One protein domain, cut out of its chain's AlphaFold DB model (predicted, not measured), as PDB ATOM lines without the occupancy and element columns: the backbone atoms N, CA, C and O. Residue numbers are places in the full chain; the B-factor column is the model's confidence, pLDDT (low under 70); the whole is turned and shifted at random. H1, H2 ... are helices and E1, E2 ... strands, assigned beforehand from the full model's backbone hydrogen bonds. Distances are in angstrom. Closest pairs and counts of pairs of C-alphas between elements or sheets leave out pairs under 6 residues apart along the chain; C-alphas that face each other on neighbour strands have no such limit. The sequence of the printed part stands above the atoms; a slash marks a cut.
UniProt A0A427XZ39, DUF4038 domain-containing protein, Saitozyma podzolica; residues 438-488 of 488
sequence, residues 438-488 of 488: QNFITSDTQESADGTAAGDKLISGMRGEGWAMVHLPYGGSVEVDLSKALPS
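What this domain is: This is residues 438 to 488 of the 488 residues of the protein "DUF4038 domain-containing protein" of Saitozyma podzolica (UniProt A0A427XZ39). With little regular structure, this is a small antiparallel hairpin, E1 and E2, with loops over one face and the short helix H1 near its turn. The long opening stretch, residues 438 to 459, loops out beyond the hairpin's open end before entering E1. The 51 printed residues hold E1, E2 and H1 in that order, 14 residues in all; the class is mixed. The whole is only just compact, close to loose, with a radius of gyration of the C-alphas of 11.4 A and spans of 34 by 23 by 16 A.

How they stand to each other: E1, residues 460 to 464, and E2, residues 467 to 471, form an antiparallel hairpin at 164 degrees; N 462 and O 469 are within hydrogen-bond range at 3.0 A. The closest C-alphas of E2 and H1, residues 482 to 485, are those of Ala 468 and Ala 485, 5.7 A apart. H1 is too short for an O i to N i+4 pair; its one O i to N i+3 pair is within range.

Where its parts are: E1 begins at C-alpha 460 (193.819, 171.096, 182.614) and measures 14.1 A; E2 measures 13.7 A. H1 measures 4.7 A and ends at C-alpha 485 (202.206, 173.468, 191.506).

The domain as a whole: The C-alphas farthest apart, Thr 452 and Ser 488, are 33.8 A apart. The printed part has no cut; residue 451 is under 70 in pLDDT.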
ATOM      1  N   GLN A 438     200.607 171.387 182.811       95.62
ATOM      2  CA  GLN A 438     200.050 170.052 183.066       95.62
ATOM      3  C   GLN A 438     200.910 169.224 184.030       95.62
ATOM      4  O   GLN A 438     200.426 168.258 184.612       95.62
ATOM      5  N   ASN A 439     202.186 169.578 184.230       95.50
ATOM      6  CA  ASN A 439     203.174 168.682 184.846       95.50
ATOM      7  C   ASN A 439     202.997 168.491 186.354       95.50
ATOM      8  O   ASN A 439     203.642 167.614 186.945       95.50
ATOM      9  N   PHE A 440     202.193 169.345 186.992       97.62
ATOM     10  CA  PHE A 440     201.864 169.203 188.403       97.62
ATOM     11  C   PHE A 440     200.665 168.277 188.637       97.62
ATOM     12  O   PHE A 440     200.429 167.919 189.785       97.62
ATOM     13  N   ILE A 441     199.928 167.864 187.601       97.94
ATOM     14  CA  ILE A 441     198.857 166.868 187.716       97.94
ATOM     15  C   ILE A 441     199.475 165.480 187.516       97.94
ATOM     16  O   ILE A 441     200.133 165.227 186.510       97.94
ATOM     17  N   THR A 442     199.308 164.587 188.494       97.31
ATOM     18  CA  THR A 442     199.924 163.245 188.487       97.31
ATOM     19  C   THR A 442     198.935 162.125 188.183       97.31
ATOM     20  O   THR A 442     199.355 161.027 187.825       97.31
ATOM     21  N   SER A 443     197.636 162.391 188.322       96.62
ATOM     22  CA  SER A 443     196.569 161.498 187.868       96.62
ATOM     23  C   SER A 443     196.320 161.636 186.360       96.62
ATOM     24  O   SER A 443     196.781 162.585 185.731       96.62
ATOM     25  N   ASP A 444     195.540 160.717 185.792       95.00
ATOM     26  CA  ASP A 444     195.132 160.756 184.382       95.00
ATOM     27  C   ASP A 444     194.398 162.066 184.034       95.00
ATOM     28  O   ASP A 444     193.373 162.394 184.634       95.00
ATOM     29  N   THR A 445     194.921 162.805 183.054       95.06
ATOM     30  CA  THR A 445     194.341 164.059 182.554       95.06
ATOM     31  C   THR A 445     193.365 163.854 181.396       95.06
ATOM     32  O   THR A 445     192.839 164.836 180.871       95.06
ATOM     33  N   GLN A 446     193.114 162.603 180.990       93.44
ATOM     34  CA  GLN A 446     192.448 162.210 179.738       93.44
ATOM     35  C   GLN A 446     193.251 162.561 178.477       93.44
ATOM     36  O   GLN A 446     192.782 162.354 177.359       93.44
ATOM     37  N   GLU A 447     194.460 163.092 178.642       87.94
ATOM     38  CA  GLU A 447     195.356 163.439 177.552       87.94
ATOM     39  C   GLU A 447     196.098 162.198 177.057       87.94
ATOM     40  O   GLU A 447     196.796 161.524 177.817       87.94
ATOM     41  N   SER A 448     195.949 161.888 175.770       80.38
ATOM     42  CA  SER A 448     196.615 160.733 175.178       80.38
ATOM     43  C   SER A 448     198.065 161.043 174.812       80.38
ATOM     44  O   SER A 448     198.369 162.078 174.217       80.38
ATOM     45  N   ALA A 449     198.961 160.094 175.086       77.50
ATOM     46  CA  ALA A 449     200.366 160.176 174.687       77.50
ATOM     47  C   ALA A 449     200.570 160.114 173.158       77.50
ATOM     48  O   ALA A 449     201.628 160.509 172.671       77.50
ATOM     49  N   ASP A 450     199.582 159.622 172.400       73.88
ATOM     50  CA  ASP A 450     199.626 159.550 170.931       73.88
ATOM     51  C   ASP A 450     199.165 160.841 170.228       73.88
ATOM     52  O   ASP A 450     199.136 160.900 168.999       73.88
ATOM     53  N   GLY A 451     198.827 161.884 170.995       67.50
ATOM     54  CA  GLY A 451     198.372 163.171 170.467       67.50
ATOM     55  C   GLY A 451     196.887 163.218 170.096       67.50
ATOM     56  O   GLY A 451     196.413 164.265 169.647       67.50
ATOM     57  N   THR A 452     196.132 162.132 170.309       75.88
ATOM     58  CA  THR A 452     194.670 162.146 170.174       75.88
ATOM     59  C   THR A 452     194.073 163.164 171.138       75.88
ATOM     60  O   THR A 452     194.414 163.206 172.323       75.88
ATOM     61  N   ALA A 453     193.167 163.998 170.628       80.31
ATOM     62  CA  ALA A 453     192.506 164.998 171.445       80.31
ATOM     63  C   ALA A 453     191.653 164.323 172.533       80.31
ATOM     64  O   ALA A 453     190.743 163.556 172.233       80.31
ATOM     65  N   ALA A 454     191.904 164.678 173.792       87.50
ATOM     66  CA  ALA A 454     191.040 164.375 174.931       87.50
ATOM     67  C   ALA A 454     189.618 164.956 174.781       87.50
ATOM     68  O   ALA A 454     188.694 164.550 175.490       87.50
ATOM     69  N   GLY A 455     189.445 165.928 173.877       90.56
ATOM     70  CA  GLY A 455     188.188 166.628 173.674       90.56
ATOM     71  C   GLY A 455     187.782 167.405 174.918       90.56
ATOM     72  O   GLY A 455     188.608 167.943 175.657       90.56
ATOM     73  N   ASP A 456     186.484 167.410 175.189       90.94
ATOM     74  CA  ASP A 456     185.897 168.137 176.310       90.94
ATOM     75  C   ASP A 456     186.214 167.527 177.684       90.94
ATOM     76  O   ASP A 456     185.905 168.146 178.705       90.94
ATOM     77  N   LYS A 457     186.841 166.346 177.729       93.38
ATOM     78  CA  LYS A 457     187.204 165.638 178.962       93.38
ATOM     79  C   LYS A 457     188.563 166.034 179.527       93.38
ATOM     80  O   LYS A 457     188.880 165.599 180.631       93.38
ATOM     81  N   LEU A 458     189.352 166.832 178.799       95.31
ATOM     82  CA  LEU A 458     190.697 167.214 179.222       95.31
ATOM     83  C   LEU A 458     190.683 167.842 180.622       95.31
ATOM     84  O   LEU A 458     190.042 168.867 180.849       95.31
ATOM     85  N   ILE A 459     191.441 167.271 181.548       97.44
ATOM     86  CA  ILE A 459     191.737 167.915 182.827       97.44
ATOM     87  C   ILE A 459     192.964 168.798 182.618       97.44
ATOM     88  O   ILE A 459     194.021 168.331 182.183       97.44
ATOM     89  N   SER A 460     192.811 170.084 182.923       96.88
ATOM     90  CA  SER A 460     193.819 171.096 182.614       96.88
ATOM     91  C   SER A 460     194.338 171.779 183.877       96.88
ATOM     92  O   SER A 460     193.562 172.145 184.757       96.88
ATOM     93  N   GLY A 461     195.649 171.986 183.948       97.62
ATOM     94  CA  GLY A 461     196.371 172.671 185.009       97.62
ATOM     95  C   GLY A 461     196.920 174.021 184.548       97.62
ATOM     96  O   GLY A 461     197.425 174.176 183.434       97.62
ATOM     97  N   MET A 462     196.817 175.015 185.421       98.00
ATOM     98  CA  MET A 462     197.386 176.350 185.244       98.00
ATOM     99  C   MET A 462     197.919 176.824 186.593       98.00
ATOM    100  O   MET A 462     197.322 176.541 187.631       98.00
ATOM    101  N   ARG A 463     199.021 177.569 186.596       97.44
ATOM    102  CA  ARG A 463     199.577 178.151 187.823       97.44
ATOM    103  C   ARG A 463     200.138 179.541 187.590       97.44
ATOM    104  O   ARG A 463     200.400 179.909 186.449       97.44
ATOM    105  N   GLY A 464     200.351 180.275 188.670       96.19
ATOM    106  CA  GLY A 464     201.067 181.548 188.709       96.19
ATOM    107  C   GLY A 464     201.847 181.671 190.018       96.19
ATOM    108  O   GLY A 464     201.968 180.702 190.770       96.19
ATOM    109  N   GLU A 465     202.392 182.848 190.305       94.81
ATOM    110  CA  GLU A 465     203.103 183.084 191.563       94.81
ATOM    111  C   GLU A 465     202.158 182.946 192.769       94.81
ATOM    112  O   GLU A 465     201.215 183.717 192.954       94.81
ATOM    113  N   GLY A 466     202.407 181.934 193.604       94.00
ATOM    114  CA  GLY A 466     201.657 181.694 194.839       94.00
ATOM    115  C   GLY A 466     200.294 181.012 194.671       94.00
ATOM    116  O   GLY A 466     199.556 180.914 195.652       94.00
ATOM    117  N   TRP A 467     199.944 180.523 193.476       96.38
ATOM    118  CA  TRP A 467     198.687 179.800 193.257       96.38
ATOM    119  C   TRP A 467     198.763 178.773 192.119       96.38
ATOM    120  O   TRP A 467     199.517 178.920 191.162       96.38
ATOM    121  N   ALA A 468     197.905 177.756 192.201       97.62
ATOM    122  CA  ALA A 468     197.651 176.796 191.132       97.62
ATOM    123  C   ALA A 468     196.151 176.490 191.046       97.62
ATOM    124  O   ALA A 468     195.434 176.553 192.047       97.62
ATOM    125  N   MET A 469     195.675 176.168 189.849       97.88
ATOM    126  CA  MET A 469     194.289 175.822 189.555       97.88
ATOM    127  C   MET A 469     194.234 174.589 188.662       97.88
ATOM    128  O   MET A 469     195.046 174.435 187.752       97.88
ATOM    129  N   VAL A 470     193.222 173.750 188.883       98.19
ATOM    130  CA  VAL A 470     192.879 172.625 188.009       98.19
ATOM    131  C   VAL A 470     191.441 172.798 187.535       98.19
ATOM    132  O   VAL A 470     190.544 173.034 188.345       98.19
ATOM    133  N   HIS A 471     191.223 172.675 186.229       97.44
ATOM    134  CA  HIS A 471     189.900 172.598 185.622       97.44
ATOM    135  C   HIS A 471     189.491 171.133 185.467       97.44
ATOM    136  O   HIS A 471     190.186 170.359 184.811       97.44
ATOM    137  N   LEU A 472     188.357 170.770 186.071       97.00
ATOM    138  CA  LEU A 472     187.745 169.441 186.007       97.00
ATOM    139  C   LEU A 472     186.412 169.558 185.249       97.00
ATOM    140  O   LEU A 472     185.393 169.844 185.887       97.00
ATOM    141  N   PRO A 473     186.380 169.343 183.919       94.25
ATOM    142  CA  PRO A 473     185.190 169.576 183.092       94.25
ATOM    143  C   PRO A 473     183.921 168.888 183.598       94.25
ATOM    144  O   PRO A 473     182.829 169.447 183.533       94.25
ATOM    145  N   TYR A 474     184.093 167.681 184.137       94.38
ATOM    146  CA  TYR A 474     183.022 166.806 184.606       94.38
ATOM    147  C   TYR A 474     183.111 166.512 186.117       94.38
ATOM    148  O   TYR A 474     182.450 165.601 186.615       94.38
ATOM    149  N   GLY A 475     183.907 167.291 186.863       92.62
ATOM    150  CA  GLY A 475     184.178 167.061 188.286       92.62
ATOM    151  C   GLY A 475     185.075 165.842 188.545       92.62
ATOM    152  O   GLY A 475     185.863 165.449 187.690       92.62
ATOM    153  N   GLY A 476     184.964 165.252 189.740       93.62
ATOM    154  CA  GLY A 476     185.758 164.090 190.159       93.62
ATOM    155  C   GLY A 476     186.955 164.440 191.046       93.62
ATOM    156  O   GLY A 476     186.968 165.483 191.701       93.62
ATOM    157  N   SER A 477     187.936 163.537 191.086       95.12
ATOM    158  CA  SER A 477     189.161 163.665 191.885       95.12
ATOM    159  C   SER A 477     190.376 163.858 190.982       95.12
ATOM    160  O   SER A 477     190.431 163.294 189.893       95.12
ATOM    161  N   VAL A 478     191.366 164.608 191.465       97.06
ATOM    162  CA  VAL A 478     192.657 164.820 190.800       97.06
ATOM    163  C   VAL A 478     193.782 164.682 191.817       97.06
ATOM    164  O   VAL A 478     193.635 165.100 192.968       97.06
ATOM    165  N   GLU A 479     194.901 164.102 191.397       98.19
ATOM    166  CA  GLU A 479     196.131 164.058 192.186       98.19
ATOM    167  C   GLU A 479     197.112 165.108 191.667       98.19
ATOM    168  O   GLU A 479     197.307 165.241 190.455       98.19
ATOM    169  N   VAL A 480     197.710 165.873 192.585       98.19
ATOM    170  CA  VAL A 480     198.626 166.969 192.253       98.19
ATOM    171  C   VAL A 480     199.914 166.912 193.070       98.19
ATOM    172  O   VAL A 480     199.903 166.628 194.268       98.19
ATOM    173  N   ASP A 481     201.025 167.257 192.428       98.00
ATOM    174  CA  ASP A 481     202.320 167.497 193.054       98.00
ATOM    175  C   ASP A 481     202.435 168.973 193.462       98.00
ATOM    176  O   ASP A 481     202.724 169.852 192.644       98.00
ATOM    177  N   LEU A 482     202.224 169.249 194.752       96.38
ATOM    178  CA  LEU A 482     202.266 170.610 195.293       96.38
ATOM    179  C   LEU A 482     203.639 171.278 195.149       96.38
ATOM    180  O   LEU A 482     203.691 172.500 195.038       96.38
ATOM    181  N   SER A 483     204.733 170.507 195.107       95.94
ATOM    182  CA  SER A 483     206.080 171.071 194.938       95.94
ATOM    183  C   SER A 483     206.302 171.643 193.535       95.94
ATOM    184  O   SER A 483     207.080 172.580 193.364       95.94
ATOM    185  N   LYS A 484     205.581 171.116 192.536       96.06
ATOM    186  CA  LYS A 484     205.551 171.642 191.164       96.06
ATOM    187  C   LYS A 484     204.477 172.704 190.969       96.06
ATOM    188  O   LYS A 484     204.693 173.648 190.218       96.06
ATOM    189  N   ALA A 485     203.324 172.537 191.617       95.12
ATOM    190  CA  ALA A 485     202.206 173.468 191.506       95.12
ATOM    191  C   ALA A 485     202.538 174.834 192.132       95.12
ATOM    192  O   ALA A 485     202.167 175.870 191.587       95.12
ATOM    193  N   LEU A 486     203.260 174.824 193.258       94.81
ATOM    194  CA  LEU A 486     203.657 175.999 194.032       94.81
ATOM    195  C   LEU A 486     205.179 175.972 194.260       94.81
ATOM    196  O   LEU A 486     205.623 175.700 195.380       94.81
ATOM    197  N   PRO A 487     205.990 176.193 193.209       86.25
ATOM    198  CA  PRO A 487     207.438 176.219 193.361       86.25
ATOM    199  C   PRO A 487     207.834 177.371 194.296       86.25
ATOM    200  O   PRO A 487     207.261 178.459 194.225       86.25
ATOM    201  N   SER A 488     208.777 177.085 195.194       75.31
ATOM    202  CA  SER A 488     209.279 177.991 196.239       75.31
ATOM    203  C   SER A 488     209.995 179.223 195.712       75.31
ATOM    204  O   SER A 488     210.765 179.036 194.738       75.31
TER     205      SER A 488